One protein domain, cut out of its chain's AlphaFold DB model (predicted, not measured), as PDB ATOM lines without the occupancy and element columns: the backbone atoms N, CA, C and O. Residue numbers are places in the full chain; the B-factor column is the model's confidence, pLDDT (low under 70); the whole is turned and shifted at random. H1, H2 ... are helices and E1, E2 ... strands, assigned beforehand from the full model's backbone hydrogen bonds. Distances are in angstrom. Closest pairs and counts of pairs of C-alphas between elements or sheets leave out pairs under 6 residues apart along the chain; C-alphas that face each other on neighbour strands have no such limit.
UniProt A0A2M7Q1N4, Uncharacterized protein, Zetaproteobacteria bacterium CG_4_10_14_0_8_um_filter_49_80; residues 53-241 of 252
ATOM      1  N   PRO A  53       8.276 -29.886 -51.046       78.12
ATOM      2  CA  PRO A  53       7.227 -29.161 -50.329       78.12
ATOM      3  C   PRO A  53       7.337 -29.256 -48.797       78.12
ATOM      4  O   PRO A  53       7.187 -28.244 -48.119       78.12
ATOM      5  N   TRP A  54       7.660 -30.441 -48.264       80.94
ATOM      6  CA  TRP A  54       7.730 -30.706 -46.819       80.94
ATOM      7  C   TRP A  54       8.963 -30.121 -46.117       80.94
ATOM      8  O   TRP A  54       9.026 -30.169 -44.896       80.94
ATOM      9  N   ASN A  55       9.932 -29.572 -46.858       72.50
ATOM     10  CA  ASN A  55      11.146 -28.973 -46.296       72.50
ATOM     11  C   ASN A  55      11.308 -27.479 -46.644       72.50
ATOM     12  O   ASN A  55      12.415 -26.952 -46.556       72.50
ATOM     13  N   LYS A  56      10.220 -26.800 -47.050       73.69
ATOM     14  CA  LYS A  56      10.267 -25.423 -47.578       73.69
ATOM     15  C   LYS A  56       9.132 -24.497 -47.135       73.69
ATOM     16  O   LYS A  56       9.390 -23.330 -46.864       73.69
ATOM     17  N   TYR A  57       7.874 -24.936 -47.169       78.69
ATOM     18  CA  TYR A  57       6.752 -23.999 -47.015       78.69
ATOM     19  C   TYR A  57       6.385 -23.774 -45.554       78.69
ATOM     20  O   TYR A  57       6.176 -24.731 -44.819       78.69
ATOM     21  N   GLY A  58       6.266 -22.500 -45.169       84.81
ATOM     22  CA  GLY A  58       5.837 -22.108 -43.825       84.81
ATOM     23  C   GLY A  58       6.860 -22.392 -42.727       84.81
ATOM     24  O   GLY A  58       6.504 -22.300 -41.560       84.81
ATOM     25  N   LEU A  59       8.103 -22.723 -43.089       91.94
ATOM     26  CA  LEU A  59       9.171 -23.039 -42.146       91.94
ATOM     27  C   LEU A  59      10.381 -22.127 -42.318       91.94
ATOM     28  O   LEU A  59      10.591 -21.543 -43.382       91.94
ATOM     29  N   THR A  60      11.196 -22.046 -41.274       94.44
ATOM     30  CA  THR A  60      12.516 -21.413 -41.289       94.44
ATOM     31  C   THR A  60      13.562 -22.430 -40.875       94.44
ATOM     32  O   THR A  60      13.588 -22.874 -39.734       94.44
ATOM     33  N   THR A  61      14.430 -22.807 -41.808       94.44
ATOM     34  CA  THR A  61      15.619 -23.619 -41.560       94.44
ATOM     35  C   THR A  61      16.742 -22.722 -41.064       94.44
ATOM     36  O   THR A  61      17.265 -21.894 -41.816       94.44
ATOM     37  N   PHE A  62      17.119 -22.911 -39.803       93.94
ATOM     38  CA  PHE A  62      18.098 -22.079 -39.104       93.94
ATOM     39  C   PHE A  62      19.446 -22.771 -38.880       93.94
ATOM     40  O   PHE A  62      20.445 -22.097 -38.631       93.94
ATOM     41  N   GLN A  63      19.514 -24.095 -39.037       94.44
ATOM     42  CA  GLN A  63      20.778 -24.818 -39.174       94.44
ATOM     43  C   GLN A  63      20.678 -25.839 -40.298       94.44
ATOM     44  O   GLN A  63      19.640 -26.470 -40.506       94.44
ATOM     45  N   SER A  64      21.784 -26.039 -41.009       95.06
ATOM     46  CA  SER A  64      21.866 -27.101 -42.001       95.06
ATOM     47  C   SER A  64      23.271 -27.664 -42.108       95.06
ATOM     48  O   SER A  64      24.256 -26.920 -42.109       95.06
ATOM     49  N   PHE A  65      23.360 -28.985 -42.221       96.38
ATOM     50  CA  PHE A  65      24.625 -29.692 -42.349       96.38
ATOM     51  C   PHE A  65      24.614 -30.620 -43.554       96.38
ATOM     52  O   PHE A  65      23.576 -31.162 -43.930       96.38
ATOM     53  N   LYS A  66      25.788 -30.825 -44.142       95.94
ATOM     54  CA  LYS A  66      26.049 -31.920 -45.073       95.94
ATOM     55  C   LYS A  66      26.560 -33.129 -44.292       95.94
ATOM     56  O   LYS A  66      27.327 -32.990 -43.340       95.94
ATOM     57  N   ILE A  67      26.134 -34.301 -44.727       95.81
ATOM     58  CA  ILE A  67      26.597 -35.594 -44.237       95.81
ATOM     59  C   ILE A  67      27.663 -36.077 -45.215       95.81
ATOM     60  O   ILE A  67      27.453 -36.058 -46.429       95.81
ATOM     61  N   ASP A  68      28.796 -36.497 -44.674       94.50
ATOM     62  CA  ASP A  68      29.823 -37.225 -45.401       94.50
ATOM     63  C   ASP A  68      29.601 -38.719 -45.132       94.50
ATOM     64  O   ASP A  68      29.847 -39.159 -44.011       94.50
ATOM     65  N   PRO A  69      29.119 -39.515 -46.104       92.19
ATOM     66  CA  PRO A  69      28.828 -40.925 -45.868       92.19
ATOM     67  C   PRO A  69      30.023 -41.747 -45.374       92.19
ATOM     68  O   PRO A  69      29.809 -42.754 -44.703       92.19
ATOM     69  N   GLU A  70      31.258 -41.339 -45.687       91.38
ATOM     70  CA  GLU A  70      32.464 -42.036 -45.235       91.38
ATOM     71  C   GLU A  70      32.778 -41.702 -43.773       91.38
ATOM     72  O   GLU A  70      33.046 -42.597 -42.972       91.38
ATOM     73  N   ALA A  71      32.704 -40.421 -43.399       93.06
ATOM     74  CA  ALA A  71      33.003 -39.973 -42.036       93.06
ATOM     75  C   ALA A  71      31.830 -40.153 -41.052       93.06
ATOM     76  O   ALA A  71      32.047 -40.305 -39.850       93.06
ATOM     77  N   ASP A  72      30.594 -40.142 -41.553       94.50
ATOM     78  CA  ASP A  72      29.347 -40.176 -40.779       94.50
ATOM     79  C   ASP A  72      28.579 -41.494 -40.971       94.50
ATOM     80  O   ASP A  72      27.360 -41.542 -40.796       94.50
ATOM     81  N   GLY A  73      29.285 -42.578 -41.317       92.50
ATOM     82  CA  GLY A  73      28.692 -43.885 -41.624       92.50
ATOM     83  C   GLY A  73      27.716 -44.396 -40.558       92.50
ATOM     84  O   GLY A  73      26.669 -44.930 -40.902       92.50
ATOM     85  N   LEU A  74      27.967 -44.117 -39.272       93.31
ATOM     86  CA  LEU A  74      27.046 -44.472 -38.184       93.31
ATOM     87  C   LEU A  74      25.647 -43.858 -38.365       93.31
ATOM     88  O   LEU A  74      24.650 -44.527 -38.103       93.31
ATOM     89  N   LEU A  75      25.550 -42.597 -38.799       95.50
ATOM     90  CA  LEU A  75      24.262 -41.950 -39.051       95.50
ATOM     91  C   LEU A  75      23.549 -42.607 -40.238       95.50
ATOM     92  O   LEU A  75      22.348 -42.870 -40.166       95.50
ATOM     93  N   CYS A  76      24.294 -42.900 -41.305       95.31
ATOM     94  CA  CYS A  76      23.779 -43.604 -42.477       95.31
ATOM     95  C   CYS A  76      23.242 -44.994 -42.098       95.31
ATOM     96  O   CYS A  76      22.118 -45.341 -42.459       95.31
ATOM     97  N   ASP A  77      24.002 -45.752 -41.307       94.62
ATOM     98  CA  ASP A  77      23.635 -47.089 -40.841       94.62
ATOM     99  C   ASP A  77      22.390 -47.060 -39.953       94.62
ATOM    100  O   ASP A  77      21.503 -47.903 -40.096       94.62
ATOM    101  N   ARG A  78      22.281 -46.070 -39.055       95.44
ATOM    102  CA  ARG A  78      21.090 -45.884 -38.212       95.44
ATOM    103  C   ARG A  78      19.859 -45.547 -39.047       95.44
ATOM    104  O   ARG A  78      18.805 -46.131 -38.811       95.44
ATOM    105  N   ALA A  79      19.992 -44.660 -40.030       95.38
ATOM    106  CA  ALA A  79      18.894 -44.300 -40.920       95.38
ATOM    107  C   ALA A  79      18.412 -45.500 -41.750       95.38
ATOM    108  O   ALA A  79      17.213 -45.775 -41.802       95.38
ATOM    109  N   LEU A  80      19.339 -46.257 -42.342       95.38
ATOM    110  CA  LEU A  80      19.016 -47.472 -43.088       95.38
ATOM    111  C   LEU A  80      18.408 -48.552 -42.179       95.38
ATOM    112  O   LEU A  80      17.451 -49.225 -42.560       95.38
ATOM    113  N   GLY A  81      18.956 -48.711 -40.972       93.88
ATOM    114  CA  GLY A  81      18.478 -49.660 -39.970       93.88
ATOM    115  C   GLY A  81      17.039 -49.387 -39.541       93.88
ATOM    116  O   GLY A  81      16.259 -50.330 -39.453       93.88
ATOM    117  N   VAL A  82      16.670 -48.115 -39.355       92.56
ATOM    118  CA  VAL A  82      15.283 -47.710 -39.082       92.56
ATOM    119  C   VAL A  82      14.352 -48.213 -40.178       92.56
ATOM    120  O   VAL A  82      13.388 -48.899 -39.868       92.56
ATOM    121  N   VAL A  83      14.651 -47.938 -41.452       90.75
ATOM    122  CA  VAL A  83      13.770 -48.342 -42.564       90.75
ATOM    123  C   VAL A  83      13.578 -49.856 -42.604       90.75
ATOM    124  O   VAL A  83      12.460 -50.324 -42.775       90.75
ATOM    125  N   LYS A  84      14.648 -50.626 -42.372       91.69
ATOM    126  CA  LYS A  84      14.601 -52.098 -42.359       91.69
ATOM    127  C   LYS A  84      13.777 -52.692 -41.214       91.69
ATOM    128  O   LYS A  84      13.388 -53.850 -41.303       91.69
ATOM    129  N   GLN A  85      13.568 -51.945 -40.132       92.88
ATOM    130  CA  GLN A  85      12.816 -52.397 -38.957       92.88
ATOM    131  C   GLN A  85      11.325 -52.051 -39.028       92.88
ATOM    132  O   GLN A  85      10.552 -52.546 -38.214       92.88
ATOM    133  N   LEU A  86      10.915 -51.194 -39.964       93.75
ATOM    134  CA  LEU A  86       9.520 -50.803 -40.129       93.75
ATOM    135  C   LEU A  86       8.801 -51.820 -41.022       93.75
ATOM    136  O   LEU A  86       8.928 -51.785 -42.243       93.75
ATOM    137  N   GLU A  87       8.011 -52.705 -40.414       90.69
ATOM    138  CA  GLU A  87       7.264 -53.764 -41.117       90.69
ATOM    139  C   GLU A  87       6.283 -53.225 -42.170       90.69
ATOM    140  O   GLU A  87       5.928 -53.915 -43.121       90.69
ATOM    141  N   GLN A  88       5.836 -51.980 -42.011       92.19
ATOM    142  CA  GLN A  88       4.868 -51.332 -42.889       92.19
ATOM    143  C   GLN A  88       5.501 -50.717 -44.152       92.19
ATOM    144  O   GLN A  88       4.778 -50.142 -44.972       92.19
ATOM    145  N   VAL A  89       6.829 -50.782 -44.312       94.06
ATOM    146  CA  VAL A  89       7.526 -50.279 -45.505       94.06
ATOM    147  C   VAL A  89       7.347 -51.274 -46.660       94.06
ATOM    148  O   VAL A  89       7.782 -52.418 -46.540       94.06
ATOM    149  N   PRO A  90       6.757 -50.867 -47.802       95.88
ATOM    150  CA  PRO A  90       6.608 -51.748 -48.959       95.88
ATOM    151  C   PRO A  90       7.954 -52.210 -49.525       95.88
ATOM    152  O   PRO A  90       8.912 -51.435 -49.551       95.88
ATOM    153  N   ASP A  91       7.996 -53.418 -50.093       95.31
ATOM    154  CA  ASP A  91       9.214 -54.003 -50.679       95.31
ATOM    155  C   ASP A  91       9.896 -53.065 -51.680       95.31
ATOM    156  O   ASP A  91      11.097 -52.833 -51.587       95.31
ATOM    157  N   GLN A  92       9.129 -52.429 -52.570       95.00
ATOM    158  CA  GLN A  92       9.667 -51.488 -53.558       95.00
ATOM    159  C   GLN A  92      10.380 -50.285 -52.912       95.00
ATOM    160  O   GLN A  92      11.370 -49.778 -53.440       95.00
ATOM    161  N   VAL A  93       9.889 -49.813 -51.763       95.69
ATOM    162  CA  VAL A  93      10.517 -48.718 -51.009       95.69
ATOM    163  C   VAL A  93      11.778 -49.220 -50.321       95.69
ATOM    164  O   VAL A  93      12.807 -48.549 -50.376       95.69
ATOM    165  N   SER A  94      11.719 -50.407 -49.718       95.62
ATOM    166  CA  SER A  94      12.875 -51.067 -49.112       95.62
ATOM    167  C   SER A  94      13.994 -51.296 -50.131       95.62
ATOM    168  O   SER A  94      15.149 -50.981 -49.853       95.62
ATOM    169  N   GLU A  95      13.672 -51.790 -51.327       95.19
ATOM    170  CA  GLU A  95      14.606 -51.959 -52.445       95.19
ATOM    171  C   GLU A  95      15.239 -50.630 -52.853       95.19
ATOM    172  O   GLU A  95      16.464 -50.520 -52.879       95.19
ATOM    173  N   PHE A  96      14.417 -49.603 -53.085       95.38
ATOM    174  CA  PHE A  96      14.894 -48.267 -53.431       95.38
ATOM    175  C   PHE A  96      15.843 -47.695 -52.370       95.38
ATOM    176  O   PHE A  96      16.918 -47.195 -52.703       95.38
ATOM    177  N   VAL A  97      15.473 -47.763 -51.089       96.00
ATOM    178  CA  VAL A  97      16.308 -47.251 -49.996       96.00
ATOM    179  C   VAL A  97      17.610 -48.051 -49.901       96.00
ATOM    180  O   VAL A  97      18.680 -47.457 -49.788       96.00
ATOM    181  N   ASN A  98      17.561 -49.379 -50.012       95.44
ATOM    182  CA  ASN A  98      18.770 -50.204 -50.030       95.44
ATOM    183  C   ASN A  98      19.693 -49.839 -51.205       95.44
ATOM    184  O   ASN A  98      20.902 -49.713 -51.015       95.44
ATOM    185  N   GLU A  99      19.143 -49.625 -52.400       95.12
ATOM    186  CA  GLU A  99      19.906 -49.210 -53.581       95.12
ATOM    187  C   GLU A  99      20.507 -47.806 -53.411       95.12
ATOM    188  O   GLU A  99      21.660 -47.560 -53.773       95.12
ATOM    189  N   LEU A 100      19.740 -46.880 -52.830       95.38
ATOM    190  CA  LEU A 100      20.177 -45.517 -52.558       95.38
ATOM    191  C   LEU A 100      21.385 -45.506 -51.615       95.38
ATOM    192  O   LEU A 100      22.402 -44.894 -51.939       95.38
ATOM    193  N   PHE A 101      21.292 -46.203 -50.482       95.06
ATOM    194  CA  PHE A 101      22.382 -46.290 -49.505       95.06
ATOM    195  C   PHE A 101      23.547 -47.166 -49.993       95.06
ATOM    196  O   PHE A 101      24.686 -46.956 -49.582       95.06
ATOM    197  N   GLY A 102      23.291 -48.103 -50.911       92.81
ATOM    198  CA  GLY A 102      24.316 -48.906 -51.581       92.81
ATOM    199  C   GLY A 102      25.100 -48.163 -52.671       92.81
ATOM    200  O   GLY A 102      26.131 -48.664 -53.121       92.81
ATOM    201  N   ALA A 103      24.659 -46.973 -53.092       87.50
ATOM    202  CA  ALA A 103      25.301 -46.170 -54.136       87.50
ATOM    203  C   ALA A 103      26.570 -45.453 -53.627       87.50
ATOM    204  O   ALA A 103      26.628 -44.220 -53.543       87.50
ATOM    205  N   GLN A 104      27.598 -46.236 -53.288       79.25
ATOM    206  CA  GLN A 104      28.887 -45.743 -52.796       79.25
ATOM    207  C   GLN A 104      29.481 -44.671 -53.724       79.25
ATOM    208  O   GLN A 104      29.434 -44.782 -54.949       79.25
ATOM    209  N   GLY A 105      30.006 -43.598 -53.127       83.69
ATOM    210  CA  GLY A 105      30.570 -42.444 -53.841       83.69
ATOM    211  C   GLY A 105      29.544 -41.486 -54.468       83.69
ATOM    212  O   GLY A 105      29.920 -40.404 -54.916       83.69
ATOM    213  N   CYS A 106      28.256 -41.844 -54.482       91.19
ATOM    214  CA  CYS A 106      27.180 -41.027 -55.055       91.19
ATOM    215  C   CYS A 106      26.094 -40.635 -54.043       91.19
ATOM    216  O   CYS A 106      25.292 -39.745 -54.346       91.19
ATOM    217  N   LEU A 107      26.056 -41.287 -52.875       95.06
ATOM    218  CA  LEU A 107      25.155 -40.935 -51.784       95.06
ATOM    219  C   LEU A 107      25.475 -39.525 -51.276       95.06
ATOM    220  O   LEU A 107      26.615 -39.177 -50.985       95.06
ATOM    221  N   MET A 108      24.437 -38.713 -51.169       95.06
ATOM    222  CA  MET A 108      24.468 -37.382 -50.589       95.06
ATOM    223  C   MET A 108      23.520 -37.383 -49.394       95.06
ATOM    224  O   MET A 108      22.425 -37.942 -49.483       95.06
ATOM    225  N   GLY A 109      23.914 -36.738 -48.299       95.69
ATOM    226  CA  GLY A 109      23.065 -36.597 -47.125       95.69
ATOM    227  C   GLY A 109      23.091 -35.178 -46.571       95.69
ATOM    228  O   GLY A 109      24.106 -34.488 -46.664       95.69
ATOM    229  N   PHE A 110      21.970 -34.741 -46.005       96.00
ATOM    230  CA  PHE A 110      21.828 -33.431 -45.381       96.00
ATOM    231  C   PHE A 110      20.938 -33.500 -44.145       96.00
ATOM    232  O   PHE A 110      19.985 -34.280 -44.088       96.00
ATOM    233  N   LEU A 111      21.248 -32.637 -43.186       96.62
ATOM    234  CA  LEU A 111      20.431 -32.347 -42.018       96.62
ATOM    235  C   LEU A 111      19.893 -30.928 -42.145       96.62
ATOM    236  O   LEU A 111      20.663 -30.012 -42.432       96.62
ATOM    237  N   PHE A 112      18.602 -30.744 -41.895       95.81
ATOM    238  CA  PHE A 112      17.979 -29.427 -41.790       95.81
ATOM    239  C   PHE A 112      17.262 -29.329 -40.454       95.81
ATOM    240  O   PHE A 112      16.426 -30.178 -40.153       95.81
ATOM    241  N   PHE A 113      17.588 -28.308 -39.671       96.31
ATOM    242  CA  PHE A 113      16.885 -27.989 -38.435       96.31
ATOM    243  C   PHE A 113      16.081 -26.726 -38.660       96.31
ATOM    244  O   PHE A 113      16.615 -25.705 -39.116       96.31
ATOM    245  N   SER A 114      14.792 -26.833 -38.388       96.19
ATOM    246  CA  SER A 114      13.805 -25.852 -38.786       96.19
ATOM    247  C   SER A 114      12.800 -25.612 -37.677       96.19
ATOM    248  O   SER A 114      12.657 -26.411 -36.753       96.19
ATOM    249  N   GLU A 115      12.071 -24.518 -37.801       95.88
ATOM    250  CA  GLU A 115      10.883 -24.241 -37.008       95.88
ATOM    251  C   GLU A 115       9.740 -23.815 -37.922       95.88
ATOM    252  O   GLU A 115       9.966 -23.251 -38.999       95.88
ATOM    253  N   TYR A 116       8.515 -24.124 -37.515       95.44
ATOM    254  CA  TYR A 116       7.311 -23.712 -38.225       95.44
ATOM    255  C   TYR A 116       6.116 -23.632 -37.279       95.44
ATOM    256  O   TYR A 116       6.157 -24.119 -36.148       95.44
ATOM    257  N   THR A 117       5.031 -23.037 -37.773       94.12
ATOM    258  CA  THR A 117       3.740 -22.998 -37.084       94.12
ATOM    259  C   THR A 117       2.678 -23.710 -37.920       94.12
ATOM    260  O   THR A 117       2.512 -23.407 -39.100       94.12
ATOM    261  N   GLU A 118       1.939 -24.633 -37.309       92.75
ATOM    262  CA  GLU A 118       0.801 -25.353 -37.901       92.75
ATOM    263  C   GLU A 118      -0.348 -25.333 -36.895       92.75
ATOM    264  O   GLU A 118      -0.140 -25.634 -35.725       92.75
ATOM    265  N   ASP A 119      -1.540 -24.912 -37.322       91.62
ATOM    266  CA  ASP A 119      -2.734 -24.822 -36.466       91.62
ATOM    267  C   ASP A 119      -2.497 -24.101 -35.122       91.62
ATOM    268  O   ASP A 119      -2.995 -24.503 -34.073       91.62
ATOM    269  N   HIS A 120      -1.732 -23.001 -35.163       92.06
ATOM    270  CA  HIS A 120      -1.316 -22.192 -34.004       92.06
ATOM    271  C   HIS A 120      -0.352 -22.877 -33.021       92.06
ATOM    272  O   HIS A 120      -0.036 -22.294 -31.985       92.06
ATOM    273  N   LEU A 121       0.144 -24.070 -33.346       93.69
ATOM    274  CA  LEU A 121       1.182 -24.762 -32.593       93.69
ATOM    275  C   LEU A 121       2.543 -24.531 -33.246       93.69
ATOM    276  O   LEU A 121       2.696 -24.655 -34.462       93.69
ATOM    277  N   GLU A 122       3.529 -24.194 -32.425       95.75
ATOM    278  CA  GLU A 122       4.926 -24.074 -32.834       95.75
ATOM    279  C   GLU A 122       5.608 -25.445 -32.780       95.75
ATOM    280  O   GLU A 122       5.341 -26.250 -31.884       95.75
ATOM    281  N   PHE A 123       6.507 -25.703 -33.726       96.69
ATOM    282  CA  PHE A 123       7.282 -26.937 -33.797       96.69
ATOM    283  C   PHE A 123       8.762 -26.647 -34.009       96.69
ATOM    284  O   PHE A 123       9.132 -25.788 -34.808       96.69
ATOM    285  N   GLU A 124       9.599 -27.430 -33.337       96.94
ATOM    286  CA  GLU A 124      10.978 -27.683 -33.732       96.94
ATOM    287  C   GLU A 124      11.028 -28.937 -34.604       96.94
ATOM    288  O   GLU A 124      10.521 -29.994 -34.220       96.94
ATOM    289  N   THR A 125      11.697 -28.843 -35.751       96.69
ATOM    290  CA  THR A 125      11.802 -29.940 -36.712       96.69
ATOM    291  C   THR A 125      13.228 -30.265 -37.108       96.69
ATOM    292  O   THR A 125      14.027 -29.376 -37.390       96.69
ATOM    293  N   ALA A 126      13.524 -31.559 -37.222       97.50
ATOM    294  CA  ALA A 126      14.709 -32.060 -37.908       97.50
ATOM    295  C   ALA A 126      14.297 -32.811 -39.178       97.50
ATOM    296  O   ALA A 126      13.446 -33.695 -39.135       97.50
ATOM    297  N   THR A 127      14.926 -32.505 -40.308       97.50
ATOM    298  CA  THR A 127      14.835 -33.300 -41.537       97.50
ATOM    299  C   THR A 127      16.170 -33.978 -41.797       97.50
ATOM    300  O   THR A 127      17.169 -33.308 -42.064       97.50
ATOM    301  N   LEU A 128      16.172 -35.308 -41.769       97.62
ATOM    302  CA  LEU A 128      17.257 -36.143 -42.263       97.62
ATOM    303  C   LEU A 128      16.962 -36.516 -43.709       97.62
ATOM    304  O   LEU A 128      15.955 -37.158 -43.996       97.62
ATOM    305  N   SER A 129      17.832 -36.107 -44.623       96.62
ATOM    306  CA  SER A 129      17.603 -36.253 -46.051       96.62
ATOM    307  C   SER A 129      18.755 -36.969 -46.727       96.62
ATOM    308  O   SER A 129      19.880 -36.477 -46.696       96.62
ATOM    309  N   PHE A 130      18.463 -38.075 -47.400       96.88
ATOM    310  CA  PHE A 130      19.404 -38.798 -48.246       96.88
ATOM    311  C   PHE A 130      18.953 -38.776 -49.697       96.88
ATOM    312  O   PHE A 130      17.765 -38.701 -50.009       96.88
ATOM    313  N   GLY A 131      19.906 -38.856 -50.611       95.62
ATOM    314  CA  GLY A 131      19.607 -38.861 -52.031       95.62
ATOM    315  C   GLY A 131      20.842 -39.028 -52.895       95.62
ATOM    316  O   GLY A 131      21.967 -39.075 -52.408       95.62
ATOM    317  N   ARG A 132      20.631 -39.107 -54.204       94.81
ATOM    318  CA  ARG A 132      21.705 -39.203 -55.200       94.81
ATOM    319  C   ARG A 132      21.299 -38.500 -56.484       94.81
ATOM    320  O   ARG A 132      20.127 -38.203 -56.718       94.81
ATOM    321  N   LYS A 133      22.278 -38.211 -57.337       93.38
ATOM    322  CA  LYS A 133      22.009 -37.772 -58.713       93.38
ATOM    323  C   LYS A 133      21.485 -38.960 -59.515       93.38
ATOM    324  O   LYS A 133      22.088 -40.025 -59.465       93.38
ATOM    325  N   VAL A 134      20.417 -38.750 -60.280       90.81
ATOM    326  CA  VAL A 134      19.895 -39.778 -61.190       90.81
ATOM    327  C   VAL A 134      20.940 -40.084 -62.264       90.81
ATOM    328  O   VAL A 134      21.513 -39.168 -62.869       90.81
ATOM    329  N   ILE A 135      21.197 -41.372 -62.495       86.00
ATOM    330  CA  ILE A 135      22.150 -41.844 -63.506       86.00
ATOM    331  C   ILE A 135      21.653 -41.424 -64.892       86.00
ATOM    332  O   ILE A 135      20.476 -41.544 -65.212       86.00
ATOM    333  N   GLY A 136      22.541 -40.867 -65.715       87.12
ATOM    334  CA  GLY A 136      22.187 -40.359 -67.047       87.12
ATOM    335  C   GLY A 136      21.475 -38.999 -67.050       87.12
ATOM    336  O   GLY A 136      21.451 -38.343 -68.089       87.12
ATOM    337  N   ASN A 137      20.973 -38.511 -65.907       88.44
ATOM    338  CA  ASN A 137      20.391 -37.175 -65.812       88.44
ATOM    339  C   ASN A 137      20.655 -36.498 -64.461       88.44
ATOM    340  O   ASN A 137      19.811 -36.421 -63.567       88.44
ATOM    341  N   THR A 138      21.833 -35.885 -64.347       88.69
ATOM    342  CA  THR A 138      22.314 -35.244 -63.116       88.69
ATOM    343  C   THR A 138      21.535 -33.994 -62.697       88.69
ATOM    344  O   THR A 138      21.935 -33.326 -61.737       88.69
ATOM    345  N   ARG A 139      20.454 -33.621 -63.392       86.94
ATOM    346  CA  ARG A 139      19.539 -32.544 -62.978       86.94
ATOM    347  C   ARG A 139      18.540 -33.023 -61.923       86.94
ATOM    348  O   ARG A 139      18.172 -32.241 -61.046       86.94
ATOM    349  N   PHE A 140      18.167 -34.298 -61.973       90.38
ATOM    350  CA  PHE A 140      17.179 -34.899 -61.083       90.38
ATOM    351  C   PHE A 140      17.832 -35.603 -59.897       90.38
ATOM    352  O   PHE A 140      19.030 -35.917 -59.910       90.38
ATOM    353  N   ARG A 141      17.058 -35.774 -58.828       91.25
ATOM    354  CA  ARG A 141      17.512 -36.407 -57.592       91.25
ATOM    355  C   ARG A 141      16.518 -37.466 -57.158       91.25
ATOM    356  O   ARG A 141      15.335 -37.153 -57.054       91.25
ATOM    357  N   ASP A 142      17.043 -38.640 -56.846       93.56
ATOM    358  CA  ASP A 142      16.362 -39.618 -56.005       93.56
ATOM    359  C   ASP A 142      16.492 -39.183 -54.554       93.56
ATOM    360  O   ASP A 142      17.566 -38.698 -54.171       93.56
ATOM    361  N   ARG A 143      15.436 -39.352 -53.753       93.94
ATOM    362  CA  ARG A 143      15.457 -38.949 -52.347       93.94
ATOM    363  C   ARG A 143      14.702 -39.876 -51.414       93.94
ATOM    364  O   ARG A 143      13.676 -40.452 -51.766       93.94
ATOM    365  N   PHE A 144      15.203 -39.926 -50.193       96.19
ATOM    366  CA  PHE A 144      14.537 -40.473 -49.031       96.19
ATOM    367  C   PHE A 144      14.692 -39.476 -47.880       96.19
ATOM    368  O   PHE A 144      15.814 -39.121 -47.520       96.19
ATOM    369  N   ASP A 145      13.574 -39.012 -47.330       97.00
ATOM    370  CA  ASP A 145      13.557 -38.024 -46.254       97.00
ATOM    371  C   ASP A 145      12.821 -38.575 -45.030       97.00
ATOM    372  O   ASP A 145      11.768 -39.200 -45.159       97.00
ATOM    373  N   VAL A 146      13.348 -38.281 -43.844       97.69
ATOM    374  CA  VAL A 146      12.677 -38.494 -42.558       97.69
ATOM    375  C   VAL A 146      12.581 -37.151 -41.848       97.69
ATOM    376  O   VAL A 146      13.594 -36.488 -41.623       97.69
ATOM    377  N   VAL A 147      11.362 -36.740 -41.520       97.69
ATOM    378  CA  VAL A 147      11.046 -35.470 -40.866       97.69
ATOM    379  C   VAL A 147      10.517 -35.761 -39.471       97.69
ATOM    380  O   VAL A 147       9.576 -36.535 -39.315       97.69
ATOM    381  N   PHE A 148      11.123 -35.144 -38.469       98.00
ATOM    382  CA  PHE A 148      10.813 -35.301 -37.055       98.00
ATOM    383  C   PHE A 148      10.292 -33.977 -36.521       98.00
ATOM    384  O   PHE A 148      11.016 -32.993 -36.621       98.00
ATOM    385  N   ASP A 149       9.095 -33.955 -35.940       97.81
ATOM    386  CA  ASP A 149       8.502 -32.748 -35.368       97.81
ATOM    387  C   ASP A 149       8.287 -32.923 -33.856       97.81
ATOM    388  O   ASP A 149       7.659 -33.884 -33.392       97.81
ATOM    389  N   ALA A 150       8.807 -31.970 -33.090       97.25
ATOM    390  CA  ALA A 150       8.601 -31.838 -31.658       97.25
ATOM    391  C   ALA A 150       7.846 -30.523 -31.395       97.25
ATOM    392  O   ALA A 150       8.314 -29.466 -31.821       97.25
ATOM    393  N   PRO A 151       6.685 -30.549 -30.720       97.12
ATOM    394  CA  PRO A 151       5.934 -29.338 -30.455       97.12
ATOM    395  C   PRO A 151       6.677 -28.471 -29.440       97.12
ATOM    396  O   PRO A 151       7.465 -28.961 -28.630       97.12
ATOM    397  N   VAL A 152       6.399 -27.177 -29.465       96.56
ATOM    398  CA  VAL A 152       6.909 -26.199 -28.507       96.56
ATOM    399  C   VAL A 152       5.735 -25.671 -27.692       96.56
ATOM    400  O   VAL A 152       4.698 -25.297 -28.233       96.56
ATOM    401  N   GLN A 153       5.907 -25.632 -26.373       95.94
ATOM    402  CA  GLN A 153       4.924 -25.088 -25.443       95.94
ATOM    403  C   GLN A 153       5.621 -24.162 -24.444       95.94
ATOM    404  O   GLN A 153       6.620 -24.538 -23.832       95.94
ATOM    405  N   ASP A 154       5.114 -22.934 -24.301       93.38
ATOM    406  CA  ASP A 154       5.618 -21.915 -23.362       93.38
ATOM    407  C   ASP A 154       7.127 -21.598 -23.493       93.38
ATOM    408  O   ASP A 154       7.813 -21.224 -22.526       93.38
ATOM    409  N   GLY A 155       7.639 -21.716 -24.725       92.44
ATOM    410  CA  GLY A 155       9.048 -21.533 -25.072       92.44
ATOM    411  C   GLY A 155       9.933 -22.739 -24.742       92.44
ATOM    412  O   GLY A 155      11.153 -22.593 -24.697       92.44
ATOM    413  N   CYS A 156       9.352 -23.909 -24.476       95.00
ATOM    414  CA  CYS A 156      10.074 -25.149 -24.224       95.00
ATOM    415  C   CYS A 156       9.688 -26.211 -25.254       95.00
ATOM    416  O   CYS A 156       8.508 -26.530 -25.425       95.00
ATOM    417  N   ALA A 157      10.697 -26.794 -25.892       95.19
ATOM    418  CA  ALA A 157      10.530 -27.980 -26.709       95.19
ATOM    419  C   ALA A 157       9.924 -29.128 -25.889       95.19
ATOM    420  O   ALA A 157      10.264 -29.327 -24.722       95.19
ATOM    421  N   GLN A 158       9.015 -29.871 -26.505       96.00
ATOM    422  CA  GLN A 158       8.379 -31.054 -25.936       96.00
ATOM    423  C   GLN A 158       8.987 -32.319 -26.545       96.00
ATOM    424  O   GLN A 158       9.878 -32.264 -27.387       96.00
ATOM    425  N   ARG A 159       8.527 -33.500 -26.129       95.56
ATOM    426  CA  ARG A 159       8.973 -34.761 -26.744       95.56
ATOM    427  C   ARG A 159       8.561 -34.835 -28.218       95.56
ATOM    428  O   ARG A 159       7.588 -34.207 -28.625       95.56
ATOM    429  N   LEU A 160       9.296 -35.636 -28.992       97.06
ATOM    430  CA  LEU A 160       8.955 -35.964 -30.375       97.06
ATOM    431  C   LEU A 160       7.498 -36.442 -30.449       97.06
ATOM    432  O   LEU A 160       7.136 -37.384 -29.746       97.06
ATOM    433  N   SER A 161       6.679 -35.790 -31.274       96.75
ATOM    434  CA  SER A 161       5.247 -36.098 -31.388       96.75
ATOM    435  C   SER A 161       4.844 -36.564 -32.778       96.75
ATOM    436  O   SER A 161       3.807 -37.206 -32.927       96.75
ATOM    437  N   ARG A 162       5.653 -36.271 -33.802       97.88
ATOM    438  CA  ARG A 162       5.349 -36.669 -35.173       97.88
ATOM    439  C   ARG A 162       6.602 -37.052 -35.944       97.88
ATOM    440  O   ARG A 162       7.622 -36.372 -35.872       97.88
ATOM    441  N   VAL A 163       6.502 -38.127 -36.722       98.06
ATOM    442  CA  VAL A 163       7.525 -38.519 -37.702       98.06
ATOM    443  C   VAL A 163       6.872 -38.749 -39.050       98.06
ATOM    444  O   VAL A 163       5.851 -39.427 -39.129       98.06
ATOM    445  N   ARG A 164       7.465 -38.210 -40.113       97.31
ATOM    446  CA  ARG A 164       7.012 -38.370 -41.497       97.31
ATOM    447  C   ARG A 164       8.154 -38.915 -42.346       97.31
ATOM    448  O   ARG A 164       9.250 -38.367 -42.321       97.31
ATOM    449  N   LEU A 165       7.908 -39.989 -43.085       97.06
ATOM    450  CA  LEU A 165       8.869 -40.600 -43.998       97.06
ATOM    451  C   LEU A 165       8.392 -40.384 -45.428       97.06
ATOM    452  O   LEU A 165       7.212 -40.580 -45.712       97.06
ATOM    453  N   TYR A 166       9.312 -40.036 -46.323       96.38
ATOM    454  CA  TYR A 166       9.038 -39.796 -47.736       96.38
ATOM    455  C   TYR A 166      10.032 -40.560 -48.607       96.38
ATOM    456  O   TYR A 166      11.242 -40.375 -48.487       96.38
ATOM    457  N   SER A 167       9.520 -41.380 -49.523       95.38
ATOM    458  CA  SER A 167      10.295 -42.011 -50.592       95.38
ATOM    459  C   SER A 167       9.951 -41.347 -51.923       95.38
ATOM    460  O   SER A 167       8.805 -41.390 -52.379       95.38
ATOM    461  N   ASP A 168      10.945 -40.706 -52.532       93.94
ATOM    462  CA  ASP A 168      10.794 -39.901 -53.742       93.94
ATOM    463  C   ASP A 168      11.893 -40.209 -54.779       93.94
ATOM    464  O   ASP A 168      12.744 -39.355 -55.064       93.94
ATOM    465  N   PRO A 169      11.923 -41.428 -55.351       92.88
ATOM    466  CA  PRO A 169      12.738 -41.699 -56.526       92.88
ATOM    467  C   PRO A 169      12.267 -40.861 -57.718       92.88
ATOM    468  O   PRO A 169      11.079 -40.548 -57.883       92.88
ATOM    469  N   TYR A 170      13.203 -40.518 -58.598       90.25
ATOM    470  CA  TYR A 170      12.851 -39.971 -59.898       90.25
ATOM    471  C   TYR A 170      12.443 -41.112 -60.835       90.25
ATOM    472  O   TYR A 170      13.271 -41.919 -61.244       90.25
ATOM    473  N   ALA A 171      11.167 -41.148 -61.211       82.81
ATOM    474  CA  ALA A 171      10.644 -42.045 -62.236       82.81
ATOM    475  C   ALA A 171      10.136 -41.193 -63.402       82.81
ATOM    476  O   ALA A 171       9.133 -40.506 -63.234       82.81
ATOM    477  N   ASP A 172      10.869 -41.184 -64.522       73.62
ATOM    478  CA  ASP A 172      10.626 -40.444 -65.775       73.62
ATOM    479  C   ASP A 172       9.315 -39.634 -65.834       73.62
ATOM    480  O   ASP A 172       8.270 -40.087 -66.298       73.62
ATOM    481  N   GLY A 173       9.377 -38.386 -65.360       69.50
ATOM    482  CA  GLY A 173       8.276 -37.419 -65.454       69.50
ATOM    483  C   GLY A 173       7.184 -37.520 -64.381       69.50
ATOM    484  O   GLY A 173       6.372 -36.596 -64.279       69.50
ATOM    485  N   SER A 174       7.181 -38.558 -63.541       81.12
ATOM    486  CA  SER A 174       6.269 -38.663 -62.400       81.12
ATOM    487  C   SER A 174       6.601 -37.631 -61.322       81.12
ATOM    488  O   SER A 174       7.745 -37.479 -60.881       81.12
ATOM    489  N   LYS A 175       5.563 -36.919 -60.878       80.06
ATOM    490  CA  LYS A 175       5.631 -35.955 -59.771       80.06
ATOM    491  C   LYS A 175       5.231 -36.561 -58.430       80.06
ATOM    492  O   LYS A 175       5.475 -35.934 -57.405       80.06
ATOM    493  N   GLU A 176       4.629 -37.744 -58.444       87.00
ATOM    494  CA  GLU A 176       4.114 -38.392 -57.246       87.00
ATOM    495  C   GLU A 176       5.243 -39.033 -56.446       87.00
ATOM    496  O   GLU A 176       6.288 -39.402 -56.992       87.00
ATOM    497  N   LEU A 177       5.031 -39.114 -55.136       91.25
ATOM    498  CA  LEU A 177       5.906 -39.862 -54.247       91.25
ATOM    499  C   LEU A 177       5.715 -41.346 -54.507       91.25
ATOM    500  O   LEU A 177       4.599 -41.784 -54.778       91.25
ATOM    501  N   LEU A 178       6.789 -42.117 -54.362       93.00
ATOM    502  CA  LEU A 178       6.653 -43.566 -54.335       93.00
ATOM    503  C   LEU A 178       5.870 -43.988 -53.090       93.00
ATOM    504  O   LEU A 178       5.016 -44.867 -53.159       93.00
ATOM    505  N   TRP A 179       6.163 -43.359 -51.949       95.50
ATOM    506  CA  TRP A 179       5.547 -43.717 -50.679       95.50
ATOM    507  C   TRP A 179       5.718 -42.630 -49.620       95.50
ATOM    508  O   TRP A 179       6.701 -41.886 -49.622       95.50
ATOM    509  N   THR A 180       4.764 -42.571 -48.693       96.12
ATOM    510  CA  THR A 180       4.817 -41.724 -47.503       96.12
ATOM    511  C   THR A 180       4.232 -42.461 -46.304       96.12
ATOM    512  O   THR A 180       3.300 -43.250 -46.450       96.12
ATOM    513  N   MET A 181       4.739 -42.162 -45.111       96.50
ATOM    514  CA  MET A 181       4.223 -42.692 -43.848       96.50
ATOM    515  C   MET A 181       4.303 -41.640 -42.752       96.50
ATOM    516  O   MET A 181       5.245 -40.851 -42.736       96.50
ATOM    517  N   THR A 182       3.335 -41.650 -41.837       97.38
ATOM    518  CA  THR A 182       3.273 -40.721 -40.707       97.38
ATOM    519  C   THR A 182       2.998 -41.483 -39.413       97.38
ATOM    520  O   THR A 182       2.062 -42.275 -39.360       97.38
ATOM    521  N   PHE A 183       3.775 -41.194 -38.371       97.19
ATOM    522  CA  PHE A 183       3.555 -41.638 -36.993       97.19
ATOM    523  C   PHE A 183       3.178 -40.432 -36.125       97.19
ATOM    524  O   PHE A 183       3.865 -39.413 -36.201       97.19
ATOM    525  N   THR A 184       2.128 -40.544 -35.303       95.56
ATOM    526  CA  THR A 184       1.669 -39.479 -34.376       95.56
ATOM    527  C   THR A 184       1.406 -39.940 -32.940       95.56
ATOM    528  O   THR A 184       1.224 -39.100 -32.067       95.56
ATOM    529  N   GLU A 185       1.359 -41.248 -32.675       89.81
ATOM    530  CA  GLU A 185       1.016 -41.794 -31.349       89.81
ATOM    531  C   GLU A 185       2.085 -42.789 -30.881       89.81
ATOM    532  O   GLU A 185       2.796 -42.536 -29.911       89.81
ATOM    533  N   GLU A 186       2.273 -43.882 -31.622       92.50
ATOM    534  CA  GLU A 186       3.264 -44.919 -31.321       92.50
ATOM    535  C   GLU A 186       4.493 -44.762 -32.221       92.50
ATOM    536  O   GLU A 186       4.649 -45.452 -33.228       92.50
ATOM    537  N   ILE A 187       5.361 -43.801 -31.893       96.06
ATOM    538  CA  ILE A 187       6.608 -43.593 -32.640       96.06
ATOM    539  C   ILE A 187       7.613 -44.690 -32.252       96.06
ATOM    540  O   ILE A 187       7.999 -44.753 -31.081       96.06
ATOM    541  N   PRO A 188       8.097 -45.510 -33.204       95.69
ATOM    542  CA  PRO A 188       9.074 -46.564 -32.934       95.69
ATOM    543  C   PRO A 188      10.317 -46.063 -32.191       95.69
ATOM    544  O   PRO A 188      10.852 -44.996 -32.504       95.69
ATOM    545  N   GLU A 189      10.830 -46.853 -31.245       94.88
ATOM    546  CA  GLU A 189      12.021 -46.492 -30.454       94.88
ATOM    547  C   GLU A 189      13.243 -46.198 -31.332       94.88
ATOM    548  O   GLU A 189      14.020 -45.292 -31.036       94.88
ATOM    549  N   SER A 190      13.392 -46.907 -32.453       95.44
ATOM    550  CA  SER A 190      14.475 -46.672 -33.411       95.44
ATOM    551  C   SER A 190      14.396 -45.282 -34.058       95.44
ATOM    552  O   SER A 190      15.429 -44.639 -34.257       95.44
ATOM    553  N   LEU A 191      13.185 -44.773 -34.313       97.00
ATOM    554  CA  LEU A 191      12.952 -43.414 -34.803       97.00
ATOM    555  C   LEU A 191      13.183 -42.363 -33.714       97.00
ATOM    556  O   LEU A 191      13.784 -41.328 -33.996       97.00
ATOM    557  N   GLN A 192      12.779 -42.635 -32.471       96.38
ATOM    558  CA  GLN A 192      13.079 -41.752 -31.338       96.38
ATOM    559  C   GLN A 192      14.595 -41.643 -31.105       96.38
ATOM    560  O   GLN A 192      15.133 -40.544 -30.985       96.38
ATOM    561  N   ALA A 193      15.307 -42.774 -31.116       95.50
ATOM    562  CA  ALA A 193      16.758 -42.813 -30.975       95.50
ATOM    563  C   ALA A 193      17.466 -42.069 -32.116       95.50
ATOM    564  O   ALA A 193      18.420 -41.328 -31.871       95.50
ATOM    565  N   LEU A 194      16.986 -42.223 -33.356       97.31
ATOM    566  CA  LEU A 194      17.498 -41.467 -34.494       97.31
ATOM    567  C   LEU A 194      17.275 -39.961 -34.302       97.31
ATOM    568  O   LEU A 194      18.217 -39.196 -34.470       97.31
ATOM    569  N   PHE A 195      16.083 -39.531 -33.879       97.62
ATOM    570  CA  PHE A 195      15.807 -38.124 -33.580       97.62
ATOM    571  C   PHE A 195      16.763 -37.543 -32.529       97.62
ATOM    572  O   PHE A 195      17.342 -36.478 -32.749       97.62
ATOM    573  N   TYR A 196      16.992 -38.243 -31.415       95.50
ATOM    574  CA  TYR A 196      17.903 -37.761 -30.372       95.50
ATOM    575  C   TYR A 196      19.358 -37.693 -30.836       95.50
ATOM    576  O   TYR A 196      20.059 -36.742 -30.483       95.50
ATOM    577  N   LEU A 197      19.783 -38.615 -31.704       96.25
ATOM    578  CA  LEU A 197      21.084 -38.531 -32.365       96.25
ATOM    579  C   LEU A 197      21.194 -37.274 -33.248       96.25
ATOM    580  O   LEU A 197      22.229 -36.610 -33.254       96.25
ATOM    581  N   LEU A 198      20.128 -36.898 -33.965       97.50
ATOM    582  CA  LEU A 198      20.112 -35.649 -34.738       97.50
ATOM    583  C   LEU A 198      20.178 -34.415 -33.834       97.50
ATOM    584  O   LEU A 198      20.866 -33.452 -34.171       97.50
ATOM    585  N   CYS A 199      19.506 -34.450 -32.679       97.00
ATOM    586  CA  CYS A 199      19.611 -33.393 -31.675       97.00
ATOM    587  C   CYS A 199      21.069 -33.246 -31.217       97.00
ATOM    588  O   CYS A 199      21.608 -32.144 -31.248       97.00
ATOM    589  N   ASP A 200      21.750 -34.349 -30.877       95.50
ATOM    590  CA  ASP A 200      23.182 -34.339 -30.543       95.50
ATOM    591  C   ASP A 200      24.032 -33.688 -31.640       95.50
ATOM    592  O   ASP A 200      24.860 -32.820 -31.349       95.50
ATOM    593  N   TYR A 201      23.813 -34.059 -32.903       96.25
ATOM    594  CA  TYR A 201      24.541 -33.465 -34.022       96.25
ATOM    595  C   TYR A 201      24.257 -31.979 -34.201       96.25
ATOM    596  O   TYR A 201      25.194 -31.243 -34.495       96.25
ATOM    597  N   SER A 202      23.036 -31.501 -33.954       96.38
ATOM    598  CA  SER A 202      22.751 -30.062 -33.966       96.38
ATOM    599  C   SER A 202      23.667 -29.280 -33.019       96.38
ATOM    600  O   SER A 202      24.254 -28.272 -33.421       96.38
ATOM    601  N   TRP A 203      23.866 -29.777 -31.794       95.75
ATOM    602  CA  TRP A 203      24.747 -29.148 -30.804       95.75
ATOM    603  C   TRP A 203      26.231 -29.316 -31.131       95.75
ATOM    604  O   TRP A 203      27.001 -28.363 -31.013       95.75
ATOM    605  N   GLN A 204      26.650 -30.511 -31.546       94.50
ATOM    606  CA  GLN A 204      28.062 -30.813 -31.788       94.50
ATOM    607  C   GLN A 204      28.588 -30.199 -33.090       94.50
ATOM    608  O   GLN A 204      29.734 -29.752 -33.151       94.50
ATOM    609  N   TRP A 205      27.782 -30.205 -34.153       96.19
ATOM    610  CA  TRP A 205      28.217 -29.795 -35.490       96.19
ATOM    611  C   TRP A 205      28.036 -28.306 -35.748       96.19
ATOM    612  O   TRP A 205      28.611 -27.789 -36.704       96.19
ATOM    613  N   GLN A 206      27.327 -27.577 -34.883       93.69
ATOM    614  CA  GLN A 206      27.199 -26.130 -35.032       93.69
ATOM    615  C   GLN A 206      28.558 -25.424 -35.129       93.69
ATOM    616  O   GLN A 206      28.694 -24.472 -35.890       93.69
ATOM    617  N   LEU A 207      29.569 -25.889 -34.394       91.75
ATOM    618  CA  LEU A 207      30.910 -25.293 -34.398       91.75
ATOM    619  C   LEU A 207      31.841 -25.903 -35.461       91.75
ATOM    620  O   LEU A 207      33.017 -25.556 -35.525       91.75
ATOM    621  N   ARG A 208      31.332 -26.826 -36.283       93.88
ATOM    622  CA  ARG A 208      32.086 -27.540 -37.314       93.88
ATOM    623  C   ARG A 208      31.803 -26.961 -38.692       93.88
ATOM    624  O   ARG A 208      30.898 -27.417 -39.384       93.88
ATOM    625  N   GLU A 209      32.602 -25.987 -39.119       90.81
ATOM    626  CA  GLU A 209      32.469 -25.364 -40.448       90.81
ATOM    627  C   GLU A 209      32.500 -26.396 -41.589       90.81
ATOM    628  O   GLU A 209      31.777 -26.266 -42.575       90.81
ATOM    629  N   ASP A 210      33.271 -27.478 -41.428       92.12
ATOM    630  CA  ASP A 210      33.352 -28.572 -42.397       92.12
ATOM    631  C   ASP A 210      32.028 -29.321 -42.579       92.12
ATOM    632  O   ASP A 210      31.836 -29.947 -43.619       92.12
ATOM    633  N   LYS A 211      31.114 -29.246 -41.605       94.31
ATOM    634  CA  LYS A 211      29.781 -29.854 -41.656       94.31
ATOM    635  C   LYS A 211      28.719 -28.923 -42.200       94.31
ATOM    636  O   LYS A 211      27.695 -29.415 -42.660       94.31
ATOM    637  N   HIS A 212      28.915 -27.609 -42.164       92.31
ATOM    638  CA  HIS A 212      27.875 -26.669 -42.575       92.31
ATOM    639  C   HIS A 212      27.532 -26.854 -44.047       92.31
ATOM    640  O   HIS A 212      28.404 -26.952 -44.918       92.31
ATOM    641  N   TRP A 213      26.235 -26.894 -44.335       88.06
ATOM    642  CA  TRP A 213      25.762 -26.790 -45.702       88.06
ATOM    643  C   TRP A 213      25.606 -25.316 -46.084       88.06
ATOM    644  O   TRP A 213      24.506 -24.789 -46.213       88.06
ATOM    645  N   ASP A 214      26.738 -24.642 -46.273       73.19
ATOM    646  CA  ASP A 214      26.763 -23.254 -46.734       73.19
ATOM    647  C   ASP A 214      26.886 -23.198 -48.263       73.19
ATOM    648  O   ASP A 214      27.956 -22.994 -48.841       73.19
ATOM    649  N   HIS A 215      25.774 -23.451 -48.957       77.56
ATOM    650  CA  HIS A 215      25.701 -23.115 -50.375       77.56
ATOM    651  C   HIS A 215      25.348 -21.637 -50.500       77.56
ATOM    652  O   HIS A 215      24.324 -21.221 -49.980       77.56
ATOM    653  N   TRP A 216      26.124 -20.852 -51.254       76.94
ATOM    654  CA  TRP A 216      25.955 -19.393 -51.336       76.94
ATOM    655  C   TRP A 216      24.523 -18.921 -51.643       76.94
ATOM    656  O   TRP A 216      24.173 -17.802 -51.287       76.94
ATOM    657  N   THR A 217      23.704 -19.749 -52.299       80.62
ATOM    658  CA  THR A 217      22.295 -19.445 -52.590       80.62
ATOM    659  C   THR A 217      21.383 -19.490 -51.371       80.62
ATOM    660  O   THR A 217      20.313 -18.903 -51.447       80.62
ATOM    661  N   SER A 218      21.760 -20.170 -50.282       83.12
ATOM    662  CA  SER A 218      20.960 -20.293 -49.053       83.12
ATOM    663  C   SER A 218      20.526 -18.920 -48.544       83.12
ATOM    664  O   SER A 218      19.348 -18.705 -48.298       83.12
ATOM    665  N   ARG A 219      21.436 -17.936 -48.560       85.50
ATOM    666  CA  ARG A 219      21.176 -16.536 -48.175       85.50
ATOM    667  C   ARG A 219      20.102 -15.817 -49.010       85.50
ATOM    668  O   ARG A 219      19.720 -14.698 -48.681       85.50
ATOM    669  N   TYR A 220      19.693 -16.402 -50.134       87.56
ATOM    670  CA  TYR A 220      18.711 -15.848 -51.068       87.56
ATOM    671  C   TYR A 220      17.449 -16.715 -51.182       87.56
ATOM    672  O   TYR A 220      16.616 -16.447 -52.041       87.56
ATOM    673  N   ILE A 221      17.311 -17.756 -50.364       86.44
ATOM    674  CA  ILE A 221      16.152 -18.648 -50.349       86.44
ATOM    675  C   ILE A 221      15.324 -18.329 -49.102       86.44
ATOM    676  O   ILE A 221      15.860 -18.359 -48.001       86.44
ATOM    677  N   ASP A 222      14.025 -18.062 -49.261       86.81
ATOM    678  CA  ASP A 222      13.200 -17.464 -48.192       86.81
ATOM    679  C   ASP A 222      13.078 -18.326 -46.928       86.81
ATOM    680  O   ASP A 222      12.899 -17.795 -45.838       86.81
ATOM    681  N   TYR A 223      13.181 -19.650 -47.063       88.50
ATOM    682  CA  TYR A 223      13.069 -20.580 -45.938       88.50
ATOM    683  C   TYR A 223      14.403 -20.848 -45.228       88.50
ATOM    684  O   TYR A 223      14.441 -21.669 -44.317       88.50
ATOM    685  N   PHE A 224      15.499 -20.192 -45.622       91.12
ATOM    686  CA  PHE A 224      16.748 -20.173 -44.857       91.12
ATOM    687  C   PHE A 224      16.897 -18.834 -44.150       91.12
ATOM    688  O   PHE A 224      16.817 -17.775 -44.771       91.12
ATOM    689  N   GLY A 225      17.175 -18.871 -42.853       91.06
ATOM    690  CA  GLY A 225      17.299 -17.647 -42.077       91.06
ATOM    691  C   GLY A 225      17.674 -17.904 -40.628       91.06
ATOM    692  O   GLY A 225      17.819 -19.052 -40.220       91.06
ATOM    693  N   PRO A 226      17.860 -16.839 -39.835       91.44
ATOM    694  CA  PRO A 226      18.037 -16.994 -38.403       91.44
ATOM    695  C   PRO A 226      16.776 -17.589 -37.781       91.44
ATOM    696  O   PRO A 226      15.670 -17.441 -38.309       91.44
ATOM    697  N   ARG A 227      16.953 -18.200 -36.615       90.94
ATOM    698  CA  ARG A 227      15.844 -18.586 -35.754       90.94
ATOM    699  C   ARG A 227      14.972 -17.362 -35.437       90.94
ATOM    700  O   ARG A 227      15.496 -16.305 -35.093       90.94
ATOM    701  N   GLN A 228      13.669 -17.506 -35.598       90.12
ATOM    702  CA  GLN A 228      12.622 -16.527 -35.312       90.12
ATOM    703  C   GLN A 228      12.135 -16.630 -33.861       90.12
ATOM    704  O   GLN A 228      11.776 -15.608 -33.279       90.12
ATOM    705  N   HIS A 229      12.158 -17.829 -33.267       87.06
ATOM    706  CA  HIS A 229      11.708 -18.065 -31.892       87.06
ATOM    707  C   HIS A 229      12.891 -18.373 -30.961       87.06
ATOM    708  O   HIS A 229      13.575 -19.383 -31.117       87.06
ATOM    709  N   GLU A 230      13.137 -17.527 -29.957       86.50
ATOM    710  CA  GLU A 230      14.074 -17.868 -28.878       86.50
ATOM    711  C   GLU A 230      13.392 -18.795 -27.867       86.50
ATOM    712  O   GLU A 230      12.423 -18.411 -27.205       86.50
ATOM    713  N   LEU A 231      13.908 -20.017 -27.728       92.00
ATOM    714  CA  LEU A 231      13.374 -20.997 -26.788       92.00
ATOM    715  C   LEU A 231      14.170 -20.984 -25.484       92.00
ATOM    716  O   LEU A 231      15.394 -20.886 -25.463       92.00
ATOM    717  N   LYS A 232      13.494 -21.187 -24.355       93.44
ATOM    718  CA  LYS A 232      14.155 -21.431 -23.063       93.44
ATOM    719  C   LYS A 232      14.871 -22.781 -23.077       93.44
ATOM    720  O   LYS A 232      15.999 -22.893 -22.594       93.44
ATOM    721  N   GLN A 233      14.210 -23.789 -23.645       94.44
ATOM    722  CA  GLN A 233      14.713 -25.151 -23.801       94.44
ATOM    723  C   GLN A 233      14.441 -25.639 -25.221       94.44
ATOM    724  O   GLN A 233      13.307 -25.562 -25.686       94.44
ATOM    725  N   SER A 234      15.481 -26.135 -25.887       96.38
ATOM    726  CA  SER A 234      15.476 -26.455 -27.318       96.38
ATOM    727  C   SER A 234      16.148 -27.799 -27.575       96.38
ATOM    728  O   SER A 234      17.192 -28.087 -26.981       96.38
ATOM    729  N   HIS A 235      15.596 -28.608 -28.476       96.75
ATOM    730  CA  HIS A 235      16.271 -29.814 -28.972       96.75
ATOM    731  C   HIS A 235      17.515 -29.463 -29.768       96.75
ATOM    732  O   HIS A 235      18.533 -30.151 -29.666       96.75
ATOM    733  N   PHE A 236      17.444 -28.374 -30.526       96.31
ATOM    734  CA  PHE A 236      18.502 -27.947 -31.430       96.31
ATOM    735  C   PHE A 236      19.334 -26.827 -30.824       96.31
ATOM    736  O   PHE A 236      18.911 -26.147 -29.884       96.31
ATOM    737  N   TYR A 237      20.546 -26.657 -31.334       95.19
ATOM    738  CA  TYR A 237      21.467 -25.651 -30.840       95.19
ATOM    739  C   TYR A 237      20.858 -24.254 -30.926       95.19
ATOM    740  O   TYR A 237      20.320 -23.828 -31.948       95.19
ATOM    741  N   GLN A 238      21.063 -23.504 -29.855       92.00
ATOM    742  CA  GLN A 238      20.848 -22.070 -29.799       92.00
ATOM    743  C   GLN A 238      21.927 -21.448 -28.921       92.00
ATOM    744  O   GLN A 238      22.392 -22.064 -27.962       92.00
ATOM    745  N   ALA A 239      22.347 -20.230 -29.261       86.94
ATOM    746  CA  ALA A 239      23.382 -19.529 -28.507       86.94
ATOM    747  C   ALA A 239      22.886 -19.105 -27.113       86.94
ATOM    748  O   ALA A 239      23.635 -19.146 -26.138       86.94
ATOM    749  N   SER A 240      21.616 -18.709 -27.030       80.44
ATOM    750  CA  SER A 240      20.891 -18.321 -25.824       80.44
ATOM    751  C   SER A 240      19.877 -19.418 -25.488       80.44
ATOM    752  O   SER A 240      18.925 -19.630 -26.225       80.44
ATOM    753  N   GLY A 241      20.083 -20.151 -24.392       79.62
ATOM    754  CA  GLY A 241      19.115 -21.137 -23.896       79.62
ATOM    755  C   GLY A 241      19.746 -22.452 -23.454       79.62
ATOM    756  O   GLY A 241      20.965 -22.616 -23.457       79.62
TER     757      GLY A 241
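Overview. This is residues 53 to 241 of the 252 residues of an uncharacterized protein of Zetaproteobacteria bacterium CG_4_10_14_0_8_um_filter_49_80 (UniProt A0A2M7Q1N4). One twisted sheet of six strands forms a wall, and three helices cover one of its faces, lying side by side across the strands with H1 between H2 and H3; the other face bears no named helix. A long stretch with no named element, residues 206 to 241, follows H3. The printed part has 189 residues, with three named helices and six named strands in the order E1 H1 H2 E2 E3 E4 E5 E6 H3. The sheet runs E1 E2 E3 E4 E5 E6, antiparallel throughout, and the class is mixed, helices and strands. The whole is compact and rounded, with a radius of gyration of the C-alphas of 16.2 A and spans of 46 by 39 by 31 A.

Arrangement. E1, residues 59 to 67, is an edge strand of the sheet and antiparallel to E2, residues 108 to 118, with N 65 and O 111 2.9 A apart, within hydrogen-bond range. E2 begins a meander, each strand the antiparallel neighbour of the one before, which goes on through E3, residues 121 to 134, E4, residues 137 to 153, E5, residues 162 to 168, and E6, residues 179 to 183, the other edge strand. Its hairpins have N and O pairs within hydrogen-bond range: N 112 and O 127 at 2.9 A for E2 and E3, N 128 and O 146 at 2.8 A for E3 and E4, N 147 and O 164 at 2.8 A for E4 and E5, and N 165 and O 181 at 2.8 A for E5 and E6. H1, residues 73 to 85, H2, residues 91 to 102, and H3, residues 189 to 205, are on the same face of this sheet, making two layers, helices on one face of a sheet. H1 runs across the strands at a height over the sheet of 10.6 A, over E3 and E4. H2, at 9.5 A, stands at 80 degrees to E5 on the local plane; the C-alphas of Val 93 and Ser 167, the closest of H2 and E5, are 6.7 A apart. H3, also at 9.5 A, stands at 80 degrees to E2 on the local plane, and its closest C-alpha to E4 is that of Phe 195, 6.7 A from that of Phe 148. H1 and H2 form a helical hairpin and touch, closest at the C-alphas of Lys 84 and Ser 94, 7.0 A apart, with a shallow tilt of 10 degrees, opposite ways. Residues 78 to 82 of H1 touch residues 190 to 194 of H3, closest at the C-alphas of Val 82 and Ser 190, 5.8 A apart; H1 and H3 stand at a shallow tilt of 20 degrees, opposite ways. H2 and H3 are apart. In H1, H2 and H3 every O i to N i+4 pair is within hydrogen-bond range.

Along the chain. E1 begins at C-alpha 59 (9.171, -23.039, -42.146), measures 21.6 A and bends by 68 degrees at residue 62. H1 measures 18.2 A and H2 16.0 A. E2 is 29.4 A long and bends by 60 degrees at residue 115, E3 is 37.3 A long and bends by 57 degrees at residue 124, and E4 is 44.9 A long, with a bend at residue 144 of 50 degrees. E4 begins at C-alpha 137 (20.391, -37.175, -65.812). E5 measures 19.6 A and E6 14.0 A. H3, 23.8 A long, ends at C-alpha 205 (28.217, -29.795, -35.490).

Size, cuts and confidence. The two C-alphas farthest apart, those of Gly 136 and Asp 154, are 50.2 A apart. The printed part has no cut. The links from E4 to E5 and from E5 to E6 are short, the others are tight, and no link is long. The mean pLDDT of the printed part is 92.4, and residue 173 alone is under 70.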